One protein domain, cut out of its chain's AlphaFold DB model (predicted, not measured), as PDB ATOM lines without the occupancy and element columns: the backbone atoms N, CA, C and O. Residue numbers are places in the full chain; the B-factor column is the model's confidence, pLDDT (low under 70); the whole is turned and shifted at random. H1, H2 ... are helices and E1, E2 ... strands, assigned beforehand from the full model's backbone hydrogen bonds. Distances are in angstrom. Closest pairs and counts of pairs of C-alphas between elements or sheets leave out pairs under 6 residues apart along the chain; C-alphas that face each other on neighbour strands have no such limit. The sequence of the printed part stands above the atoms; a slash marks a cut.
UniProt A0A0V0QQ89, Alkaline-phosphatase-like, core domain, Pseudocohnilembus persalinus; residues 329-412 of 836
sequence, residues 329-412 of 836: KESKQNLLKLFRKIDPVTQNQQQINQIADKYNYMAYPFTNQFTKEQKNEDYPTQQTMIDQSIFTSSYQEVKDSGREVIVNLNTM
ATOM      1  N   LYS A 329     209.130 193.428 215.544       97.44
ATOM      2  CA  LYS A 329     209.637 193.754 214.204       97.44
ATOM      3  C   LYS A 329     208.526 193.718 213.156       97.44
ATOM      4  O   LYS A 329     208.423 194.634 212.345       97.44
ATOM      5  N   GLU A 330     207.704 192.674 213.172       97.31
ATOM      6  CA  GLU A 330     206.570 192.535 212.254       97.31
ATOM      7  C   GLU A 330     205.498 193.593 212.521       97.31
ATOM      8  O   GLU A 330     205.042 194.249 211.587       97.31
ATOM      9  N   SER A 331     205.149 193.837 213.787       97.06
ATOM     10  CA  SER A 331     204.198 194.892 214.152       97.06
ATOM     11  C   SER A 331     204.673 196.278 213.713       97.06
ATOM     12  O   SER A 331     203.885 197.029 213.140       97.06
ATOM     13  N   LYS A 332     205.965 196.589 213.883       97.94
ATOM     14  CA  LYS A 332     206.585 197.824 213.385       97.94
ATOM     15  C   LYS A 332     206.493 197.935 211.860       97.94
ATOM     16  O   LYS A 332     206.142 198.991 211.342       97.94
ATOM     17  N   GLN A 333     206.786 196.860 211.126       97.88
ATOM     18  CA  GLN A 333     206.678 196.845 209.661       97.88
ATOM     19  C   GLN A 333     205.231 197.027 209.186       97.88
ATOM     20  O   GLN A 333     204.991 197.800 208.258       97.88
ATOM     21  N   ASN A 334     204.271 196.375 209.844       97.31
ATOM     22  CA  ASN A 334     202.847 196.517 209.543       97.31
ATOM     23  C   ASN A 334     202.356 197.947 209.797       97.31
ATOM     24  O   ASN A 334     201.687 198.516 208.939       97.31
ATOM     25  N   LEU A 335     202.754 198.562 210.913       97.62
ATOM     26  CA  LEU A 335     202.471 199.969 211.190       97.62
ATOM     27  C   LEU A 335     203.059 200.882 210.103       97.62
ATOM     28  O   LEU A 335     202.351 201.701 209.524       97.62
ATOM     29  N   LEU A 336     204.341 200.720 209.769       98.25
ATOM     30  CA  LEU A 336     204.993 201.528 208.734       98.25
ATOM     31  C   LEU A 336     204.342 201.352 207.353       98.25
ATOM     32  O   LEU A 336     204.332 202.296 206.562       98.25
ATOM     33  N   LYS A 337     203.772 200.178 207.060       97.88
ATOM     34  CA  LYS A 337     202.957 199.946 205.860       97.88
ATOM     35  C   LYS A 337     201.648 200.739 205.911       97.88
ATOM     36  O   LYS A 337     201.323 201.416 204.940       97.88
ATOM     37  N   LEU A 338     200.926 200.698 207.032       96.56
ATOM     38  CA  LEU A 338     199.678 201.454 207.220       96.56
ATOM     39  C   LEU A 338     199.898 202.971 207.092       96.56
ATOM     40  O   LEU A 338     199.098 203.661 206.469       96.56
ATOM     41  N   PHE A 339     201.041 203.472 207.568       97.56
ATOM     42  CA  PHE A 339     201.459 204.873 207.435       97.56
ATOM     43  C   PHE A 339     202.201 205.197 206.121       97.56
ATOM     44  O   PHE A 339     202.858 206.236 206.008       97.56
ATOM     45  N   ARG A 340     202.124 204.308 205.118       97.75
ATOM     46  CA  ARG A 340     202.696 204.489 203.767       97.75
ATOM     47  C   ARG A 340     204.200 204.787 203.741       97.75
ATOM     48  O   ARG A 340     204.703 205.420 202.814       97.75
ATOM     49  N   LYS A 341     204.944 204.351 204.759       98.00
ATOM     50  CA  LYS A 341     206.416 204.420 204.781       98.00
ATOM     51  C   LYS A 341     207.043 203.201 204.108       98.00
ATOM     52  O   LYS A 341     208.149 203.303 203.582       98.00
ATOM     53  N   ILE A 342     206.326 202.077 204.106       98.19
ATOM     54  CA  ILE A 342     206.702 200.834 203.430       98.19
ATOM     55  C   ILE A 342     205.655 200.491 202.369       98.19
ATOM     56  O   ILE A 342     204.458 200.504 202.649       98.19
ATOM     57  N   ASP A 343     206.119 200.114 201.180       97.81
ATOM     58  CA  ASP A 343     205.295 199.550 200.114       97.81
ATOM     59  C   ASP A 343     205.885 198.202 199.662       97.81
ATOM     60  O   ASP A 343     206.867 198.172 198.917       97.81
ATOM     61  N   PRO A 344     205.293 197.068 200.081       96.31
ATOM     62  CA  PRO A 344     205.810 195.745 199.743       96.31
ATOM     63  C   PRO A 344     205.664 195.384 198.256       96.31
ATOM     64  O   PRO A 344     206.225 194.377 197.830       96.31
ATOM     65  N   VAL A 345     204.914 196.162 197.464       97.62
ATOM     66  CA  VAL A 345     204.791 195.948 196.012       97.62
ATOM     67  C   VAL A 345     206.024 196.477 195.284       97.62
ATOM     68  O   VAL A 345     206.497 195.856 194.332       97.62
ATOM     69  N   THR A 346     206.555 197.617 195.728       97.75
ATOM     70  CA  THR A 346     207.674 198.306 195.064       97.75
ATOM     71  C   THR A 346     209.016 198.113 195.767       97.75
ATOM     72  O   THR A 346     210.060 198.343 195.154       97.75
ATOM     73  N   GLN A 347     209.018 197.666 197.026       98.12
ATOM     74  CA  GLN A 347     210.217 197.515 197.850       98.12
ATOM     75  C   GLN A 347     210.506 196.044 198.159       98.12
ATOM     76  O   GLN A 347     209.626 195.282 198.555       98.12
ATOM     77  N   ASN A 348     211.769 195.639 198.033       97.75
ATOM     78  CA  ASN A 348     212.215 194.307 198.444       97.75
ATOM     79  C   ASN A 348     212.447 194.221 199.967       97.75
ATOM     80  O   ASN A 348     212.550 195.232 200.661       97.75
ATOM     81  N   GLN A 349     212.598 193.003 200.499       97.88
ATOM     82  CA  GLN A 349     212.739 192.782 201.946       97.88
ATOM     83  C   GLN A 349     213.929 193.524 202.583       97.88
ATOM     84  O   GLN A 349     213.855 193.924 203.745       97.88
ATOM     85  N   GLN A 350     215.029 193.723 201.848       98.06
ATOM     86  CA  GLN A 350     216.186 194.466 202.349       98.06
ATOM     87  C   GLN A 350     215.859 195.957 202.495       98.06
ATOM     88  O   GLN A 350     216.176 196.539 203.530       98.06
ATOM     89  N   GLN A 351     215.184 196.554 201.509       98.38
ATOM     90  CA  GLN A 351     214.713 197.941 201.567       98.38
ATOM     91  C   GLN A 351     213.695 198.139 202.698       98.38
ATOM     92  O   GLN A 351     213.812 199.090 203.466       98.38
ATOM     93  N   ILE A 352     212.757 197.202 202.856       98.00
ATOM     94  CA  ILE A 352     211.782 197.180 203.957       98.00
ATOM     95  C   ILE A 352     212.495 197.186 205.314       98.00
ATOM     96  O   ILE A 352     212.156 197.983 206.186       98.00
ATOM     97  N   ASN A 353     213.507 196.331 205.492       97.81
ATOM     98  CA  ASN A 353     214.286 196.290 206.731       97.81
ATOM     99  C   ASN A 353     215.054 197.604 206.957       97.81
ATOM    100  O   ASN A 353     214.991 198.144 208.051       97.81
ATOM    101  N   GLN A 354     215.692 198.169 205.926       98.19
ATOM    102  CA  GLN A 354     216.400 199.454 206.032       98.19
ATOM    103  C   GLN A 354     215.474 200.610 206.438       98.19
ATOM    104  O   GLN A 354     215.853 201.449 207.250       98.19
ATOM    105  N   ILE A 355     214.257 200.657 205.889       98.12
ATOM    106  CA  ILE A 355     213.248 201.656 206.265       98.12
ATOM    107  C   ILE A 355     212.787 201.435 207.707       98.12
ATOM    108  O   ILE A 355     212.683 202.397 208.467       98.12
ATOM    109  N   ALA A 356     212.541 200.183 208.099       97.69
ATOM    110  CA  ALA A 356     212.170 199.855 209.470       97.69
ATOM    111  C   ALA A 356     213.274 200.236 210.469       97.69
ATOM    112  O   ALA A 356     212.963 200.771 211.527       97.69
ATOM    113  N   ASP A 357     214.547 200.032 210.133       97.88
ATOM    114  CA  ASP A 357     215.686 200.385 210.991       97.88
ATOM    115  C   ASP A 357     215.928 201.906 211.050       97.88
ATOM    116  O   ASP A 357     216.449 202.419 212.038       97.88
ATOM    117  N   LYS A 358     215.515 202.653 210.015       98.31
ATOM    118  CA  LYS A 358     215.624 204.120 209.957       98.31
ATOM    119  C   LYS A 358     214.703 204.827 210.955       98.31
ATOM    120  O   LYS A 358     215.051 205.902 211.439       98.31
ATOM    121  N   TYR A 359     213.517 204.285 211.224       98.50
ATOM    122  CA  TYR A 359     212.501 204.955 212.037       98.50
ATOM    123  C   TYR A 359     212.390 204.311 213.416       98.50
ATOM    124  O   TYR A 359     211.966 203.168 213.533       98.50
ATOM    125  N   ASN A 360     212.736 205.050 214.468       98.50
ATOM    126  CA  ASN A 360     212.627 204.595 215.860       98.50
ATOM    127  C   ASN A 360     211.440 205.223 216.584       98.50
ATOM    128  O   ASN A 360     210.929 204.634 217.531       98.50
ATOM    129  N   TYR A 361     210.999 206.394 216.130       98.69
ATOM    130  CA  TYR A 361     209.947 207.166 216.767       98.69
ATOM    131  C   TYR A 361     208.950 207.667 215.733       98.69
ATOM    132  O   TYR A 361     209.318 208.008 214.602       98.69
ATOM    133  N   MET A 362     207.697 207.730 216.160       98.44
ATOM    134  CA  MET A 362     206.610 208.400 215.464       98.44
ATOM    135  C   MET A 362     205.995 209.433 216.407       98.44
ATOM    136  O   MET A 362     205.844 209.149 217.587       98.44
ATOM    137  N   ALA A 363     205.625 210.610 215.916       98.44
ATOM    138  CA  ALA A 363     204.837 211.570 216.683       98.44
ATOM    139  C   ALA A 363     203.530 211.881 215.960       98.44
ATOM    140  O   ALA A 363     203.544 212.163 214.756       98.44
ATOM    141  N   TYR A 364     202.419 211.834 216.697       98.06
ATOM    142  CA  TYR A 364     201.106 212.190 216.159       98.06
ATOM    143  C   TYR A 364     201.039 213.688 215.873       98.06
ATOM    144  O   TYR A 364     201.748 214.475 216.508       98.06
ATOM    145  N   PRO A 365     200.167 214.108 214.948       97.62
ATOM    146  CA  PRO A 365     199.900 215.517 214.751       97.62
ATOM    147  C   PRO A 365     199.007 216.112 215.847       97.62
ATOM    148  O   PRO A 365     198.321 215.408 216.580       97.62
ATOM    149  N   PHE A 366     198.993 217.443 215.912       97.25
ATOM    150  CA  PHE A 366     198.076 218.236 216.726       97.25
ATOM    151  C   PHE A 366     196.690 218.220 216.083       97.25
ATOM    152  O   PHE A 366     196.421 218.986 215.154       97.25
ATOM    153  N   THR A 367     195.810 217.330 216.536       95.94
ATOM    154  CA  THR A 367     194.487 217.187 215.917       95.94
ATOM    155  C   THR A 367     193.619 218.426 216.138       95.94
ATOM    156  O   THR A 367     192.824 218.766 215.267       95.94
ATOM    157  N   ASN A 368     193.821 219.191 217.216       95.44
ATOM    158  CA  ASN A 368     193.150 220.478 217.441       95.44
ATOM    159  C   ASN A 368     193.457 221.534 216.356       95.44
ATOM    160  O   ASN A 368     192.682 222.473 216.196       95.44
ATOM    161  N   GLN A 369     194.536 221.364 215.582       96.31
ATOM    162  CA  GLN A 369     194.921 222.247 214.474       96.31
ATOM    163  C   GLN A 369     194.383 221.790 213.109       96.31
ATOM    164  O   GLN A 369     194.639 222.445 212.096       96.31
ATOM    165  N   PHE A 370     193.657 220.672 213.046       95.38
ATOM    166  CA  PHE A 370     193.084 220.193 211.790       95.38
ATOM    167  C   PHE A 370     191.994 221.136 211.280       95.38
ATOM    168  O   PHE A 370     191.186 221.666 212.050       95.38
ATOM    169  N   THR A 371     191.925 221.303 209.958       93.94
ATOM    170  CA  THR A 371     190.837 222.057 209.332       93.94
ATOM    171  C   THR A 371     189.502 221.324 209.474       93.94
ATOM    172  O   THR A 371     189.433 220.126 209.770       93.94
ATOM    173  N   LYS A 372     188.407 222.042 209.208       87.88
ATOM    174  CA  LYS A 372     187.056 221.467 209.203       87.88
ATOM    175  C   LYS A 372     186.946 220.278 208.241       87.88
ATOM    176  O   LYS A 372     186.316 219.280 208.576       87.88
ATOM    177  N   GLU A 373     187.570 220.381 207.069       89.94
ATOM    178  CA  GLU A 373     187.586 219.354 206.022       89.94
ATOM    179  C   GLU A 373     188.399 218.134 206.456       89.94
ATOM    180  O   GLU A 373     187.979 216.999 206.235       89.94
ATOM    181  N   GLN A 374     189.531 218.365 207.126       93.38
ATOM    182  CA  GLN A 374     190.373 217.296 207.662       93.38
ATOM    183  C   GLN A 374     189.653 216.497 208.751       93.38
ATOM    184  O   GLN A 374     189.838 215.291 208.817       93.38
ATOM    185  N   LYS A 375     188.783 217.130 209.548       89.75
ATOM    186  CA  LYS A 375     187.975 216.480 210.600       89.75
ATOM    187  C   LYS A 375     186.593 216.000 210.151       89.75
ATOM    188  O   LYS A 375     185.776 215.595 210.977       89.75
ATOM    189  N   ASN A 376     186.276 216.103 208.864       83.06
ATOM    190  CA  ASN A 376     184.884 216.015 208.425       83.06
ATOM    191  C   ASN A 376     184.285 214.603 208.544       83.06
ATOM    192  O   ASN A 376     183.094 214.449 208.818       83.06
ATOM    193  N   GLU A 377     185.114 213.584 208.314       86.44
ATOM    194  CA  GLU A 377     184.759 212.161 208.295       86.44
ATOM    195  C   GLU A 377     185.947 211.313 208.790       86.44
ATOM    196  O   GLU A 377     187.058 211.834 208.941       86.44
ATOM    197  N   ASP A 378     185.742 210.009 209.025       88.31
ATOM    198  CA  ASP A 378     186.812 209.117 209.506       88.31
ATOM    199  C   ASP A 378     187.989 209.061 208.539       88.31
ATOM    200  O   ASP A 378     189.140 209.193 208.950       88.31
ATOM    201  N   TYR A 379     187.695 208.900 207.245       91.69
ATOM    202  CA  TYR A 379     188.724 208.737 206.228       91.69
ATOM    203  C   TYR A 379     189.615 209.987 206.100       91.69
ATOM    204  O   TYR A 379     190.822 209.846 206.288       91.69
ATOM    205  N   PRO A 380     189.099 211.215 205.867       93.31
ATOM    206  CA  PRO A 380     189.926 212.425 205.860       93.31
ATOM    207  C   PRO A 380     190.718 212.635 207.154       93.31
ATOM    208  O   PRO A 380     191.886 213.025 207.086       93.31
ATOM    209  N   THR A 381     190.122 212.332 208.313       93.25
ATOM    210  CA  THR A 381     190.792 212.489 209.614       93.25
ATOM    211  C   THR A 381     191.982 211.548 209.710       93.25
ATOM    212  O   THR A 381     193.105 211.990 209.954       93.25
ATOM    213  N   GLN A 382     191.770 210.260 209.429       94.88
ATOM    214  CA  GLN A 382     192.829 209.260 209.430       94.88
ATOM    215  C   GLN A 382     193.912 209.567 208.391       94.88
ATOM    216  O   GLN A 382     195.096 209.452 208.702       94.88
ATOM    217  N   GLN A 383     193.542 210.000 207.181       96.12
ATOM    218  CA  GLN A 383     194.530 210.374 206.167       96.12
ATOM    219  C   GLN A 383     195.377 211.560 206.605       96.12
ATOM    220  O   GLN A 383     196.598 211.519 206.493       96.12
ATOM    221  N   THR A 384     194.746 212.572 207.198       96.94
ATOM    222  CA  THR A 384     195.463 213.714 207.766       96.94
ATOM    223  C   THR A 384     196.422 213.262 208.865       96.94
ATOM    224  O   THR A 384     197.555 213.740 208.918       96.94
ATOM    225  N   MET A 385     196.027 212.296 209.703       96.50
ATOM    226  CA  MET A 385     196.940 211.728 210.694       96.50
ATOM    227  C   MET A 385     198.124 210.996 210.067       96.50
ATOM    228  O   MET A 385     199.256 211.220 210.492       96.50
ATOM    229  N   ILE A 386     197.891 210.161 209.054       97.38
ATOM    230  CA  ILE A 386     198.955 209.445 208.337       97.38
ATOM    231  C   ILE A 386     199.941 210.434 207.706       97.38
ATOM    232  O   ILE A 386     201.158 210.279 207.845       97.38
ATOM    233  N   ASP A 387     199.415 211.463 207.044       98.00
ATOM    234  CA  ASP A 387     200.202 212.407 206.256       98.00
ATOM    235  C   ASP A 387     200.976 213.403 207.137       98.00
ATOM    236  O   ASP A 387     202.099 213.777 206.795       98.00
ATOM    237  N   GLN A 388     200.417 213.812 208.283       97.88
ATOM    238  CA  GLN A 388     201.039 214.789 209.189       97.88
ATOM    239  C   GLN A 388     201.851 214.173 210.343       97.88
ATOM    240  O   GLN A 388     202.490 214.916 211.100       97.88
ATOM    241  N   SER A 389     201.850 212.844 210.494       98.38
ATOM    242  CA  SER A 389     202.682 212.158 211.492       98.38
ATOM    243  C   SER A 389     204.170 212.254 211.146       98.38
ATOM    244  O   SER A 389     204.592 212.019 210.008       98.38
ATOM    245  N   ILE A 390     204.989 212.563 212.151       98.31
ATOM    246  CA  ILE A 390     206.444 212.706 212.004       98.31
ATOM    247  C   ILE A 390     207.100 211.360 212.296       98.31
ATOM    248  O   ILE A 390     206.833 210.772 213.336       98.31
ATOM    249  N   PHE A 391     207.987 210.891 211.416       98.56
ATOM    250  CA  PHE A 391     208.769 209.667 211.610       98.56
ATOM    251  C   PHE A 391     210.262 209.989 211.597       98.56
ATOM    252  O   PHE A 391     210.765 210.544 210.617       98.56
ATOM    253  N   THR A 392     210.989 209.595 212.642       98.38
ATOM    254  CA  THR A 392     212.430 209.870 212.770       98.38
ATOM    255  C   THR A 392     213.167 208.767 213.539       98.38
ATOM    256  O   THR A 392     212.570 207.893 214.168       98.38
ATOM    257  N   SER A 393     214.495 208.791 213.462       98.12
ATOM    258  CA  SER A 393     215.396 207.979 214.284       98.12
ATOM    259  C   SER A 393     215.659 208.589 215.668       98.12
ATOM    260  O   SER A 393     216.077 207.857 216.566       98.12
ATOM    261  N   SER A 394     215.421 209.897 215.845       98.12
ATOM    262  CA  SER A 394     215.818 210.672 217.025       98.12
ATOM    263  C   SER A 394     214.633 211.024 217.922       98.12
ATOM    264  O   SER A 394     213.710 211.720 217.506       98.12
ATOM    265  N   TYR A 395     214.700 210.622 219.192       97.88
ATOM    266  CA  TYR A 395     213.718 211.027 220.201       97.88
ATOM    267  C   TYR A 395     213.719 212.541 220.451       97.88
ATOM    268  O   TYR A 395     212.683 213.148 220.705       97.88
ATOM    269  N   GLN A 396     214.889 213.177 220.365       97.75
ATOM    270  CA  GLN A 396     215.001 214.611 220.612       97.75
ATOM    271  C   GLN A 396     214.281 215.420 219.525       97.75
ATOM    272  O   GLN A 396     213.612 216.393 219.842       97.75
ATOM    273  N   GLU A 397     214.322 214.967 218.268       97.75
ATOM    274  CA  GLU A 397     213.634 215.635 217.156       97.75
ATOM    275  C   GLU A 397     212.105 215.620 217.331       97.75
ATOM    276  O   GLU A 397     211.458 216.655 217.168       97.75
ATOM    277  N   VAL A 398     211.516 214.486 217.738       96.75
ATOM    278  CA  VAL A 398     210.073 214.441 218.055       96.75
ATOM    279  C   VAL A 398     209.733 215.295 219.273       96.75
ATOM    280  O   VAL A 398     208.738 216.013 219.246       96.75
ATOM    281  N   LYS A 399     210.575 215.312 220.309       96.31
ATOM    282  CA  LYS A 399     210.369 216.155 221.496       96.31
ATOM    283  C   LYS A 399     210.457 217.658 221.194       96.31
ATOM    284  O   LYS A 399     209.714 218.458 221.775       96.31
ATOM    285  N   ASP A 400     211.353 218.045 220.292       97.00
ATOM    286  CA  ASP A 400     211.545 219.436 219.867       97.00
ATOM    287  C   ASP A 400     210.438 219.909 218.924       97.00
ATOM    288  O   ASP A 400     210.115 221.094 218.913       97.00
ATOM    289  N   SER A 401     209.776 218.989 218.213       96.88
ATOM    290  CA  SER A 401     208.590 219.309 217.407       96.88
ATOM    291  C   SER A 401     207.373 219.755 218.236       96.88
ATOM    292  O   SER A 401     206.387 220.230 217.678       96.88
ATOM    293  N   GLY A 402     207.429 219.585 219.561       97.06
ATOM    294  CA  GLY A 402     206.375 219.977 220.495       97.06
ATOM    295  C   GLY A 402     205.165 219.043 220.525       97.06
ATOM    296  O   GLY A 402     204.267 219.282 221.323       97.06
ATOM    297  N   ARG A 403     205.131 217.991 219.694       97.69
ATOM    298  CA  ARG A 403     204.019 217.032 219.653       97.69
ATOM    299  C   ARG A 403     203.827 216.346 221.002       97.69
ATOM    300  O   ARG A 403     204.787 215.951 221.660       97.69
ATOM    301  N   GLU A 404     202.565 216.151 221.361       98.25
ATOM    302  CA  GLU A 404     202.183 215.641 222.679       98.25
ATOM    303  C   GLU A 404     202.141 214.121 222.762       98.25
ATOM    304  O   GLU A 404     202.221 213.581 223.861       98.25
ATOM    305  N   VAL A 405     202.037 213.421 221.633       98.44
ATOM    306  CA  VAL A 405     201.944 211.959 221.599       98.44
ATOM    307  C   VAL A 405     203.078 211.402 220.760       98.44
ATOM    308  O   VAL A 405     203.186 211.688 219.564       98.44
ATOM    309  N   ILE A 406     203.922 210.601 221.399       98.50
ATOM    310  CA  ILE A 406     205.112 210.003 220.799       98.50
ATOM    311  C   ILE A 406     205.008 208.491 220.954       98.50
ATOM    312  O   ILE A 406     204.746 207.986 222.037       98.50
ATOM    313  N   VAL A 407     205.243 207.756 219.876       98.50
ATOM    314  CA  VAL A 407     205.296 206.298 219.869       98.50
ATOM    315  C   VAL A 407     206.736 205.859 219.654       98.50
ATOM    316  O   VAL A 407     207.357 206.192 218.640       98.50
ATOM    317  N   ASN A 408     207.263 205.078 220.590       98.50
ATOM    318  CA  ASN A 408     208.510 204.350 220.408       98.50
ATOM    319  C   ASN A 408     208.231 203.110 219.553       98.50
ATOM    320  O   ASN A 408     207.623 202.146 220.007       98.50
ATOM    321  N   LEU A 409     208.691 203.121 218.304       98.38
ATOM    322  CA  LEU A 409     208.425 202.067 217.323       98.38
ATOM    323  C   LEU A 409     209.201 200.771 217.599       98.38
ATOM    324  O   LEU A 409     208.903 199.742 216.995       98.38
ATOM    325  N   ASN A 410     210.213 200.813 218.470       97.88
ATOM    326  CA  ASN A 410     211.000 199.636 218.835       97.88
ATOM    327  C   ASN A 410     210.365 198.858 219.989       97.88
ATOM    328  O   ASN A 410     210.482 197.635 220.017       97.88
ATOM    329  N   THR A 411     209.687 199.547 220.909       97.88
ATOM    330  CA  THR A 411     208.937 198.922 222.013       97.88
ATOM    331  C   THR A 411     207.438 198.845 221.741       97.88
ATOM    332  O   THR A 411     206.741 198.081 222.402       97.88
ATOM    333  N   MET A 412     206.956 199.570 220.725       97.88
ATOM    334  CA  MET A 412     205.538 199.786 220.438       97.88
ATOM    335  C   MET A 412     204.811 200.346 221.662       97.88
ATOM    336  O   MET A 412     203.761 199.839 222.033       97.88
TER     337      MET A 412
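This is residues 329 to 412 of the 836 residues of the protein "Alkaline-phosphatase-like, core domain" of Pseudocohnilembus persalinus (UniProt A0A0V0QQ89). A small sheet of three short strands lies between one short helix, H4, which covers one face, and three helices set off toward the other side: H1 and H2 make a crossed pair near one end of the sheet, and H3 lies toward the other end. A wide loop, residues 364 to 377, leads from E1 out to H3. The printed part has 84 residues, in the order H1 H2 E1 H3 E2 H4 E3; the sheet's order is E2 E1 E3, antiparallel, and the class is mixed, helices and strands. It is compact, with a radius of gyration of the C-alphas of 13.6 A, yet flat, spanning 40 by 30 by 16 A.

H1, residues 329 to 338, begins at C-alpha 329 (209.637, 193.754, 214.204) and is 14.4 A long. H2, residues 349 to 358, measures 14.2 A. E1 is residues 361 to 363. H3, residues 378 to 388, measures 15.3 A. E2 is residues 390 to 392, H4 residues 395 to 400, and E3 residues 405 to 408, ending at C-alpha 408 (208.510, 204.350, 220.408).

E1 is the inner strand: N 363 and O 390 of E2 are 2.9 A apart, N 407 of E3 and O 362 2.7 A, both within hydrogen-bond range. H4 is on the sheet at a height of 8.4 A, over E1 and along the strands, at 11 degrees to E1 on the local plane; the closest C-alphas of the two, Ala 363 and Val 398, are 6.1 A apart. E2, H4 and E3 form a split strand-helix-strand unit, two strands running the same way with E1 between them, its crossover right-handed. H1 and H2 touch, about perpendicular at 90 degrees, the closest C-alphas being Gln 333 and Ala 356 at 6.3 A. H1 and H3 are only just apart, at 8.1 A. H1, H2 and H3 are not on the sheet. In H1, H2, H3 and H4 every O i to N i+4 pair is within hydrogen-bond range.

The C-alphas farthest apart, Gln 350 and Lys 372, are 40.3 A apart. The link E1 to H3 is long, with 14 residues. The printed part has no cut; its mean pLDDT is 96.7, and no printed residue is under 70.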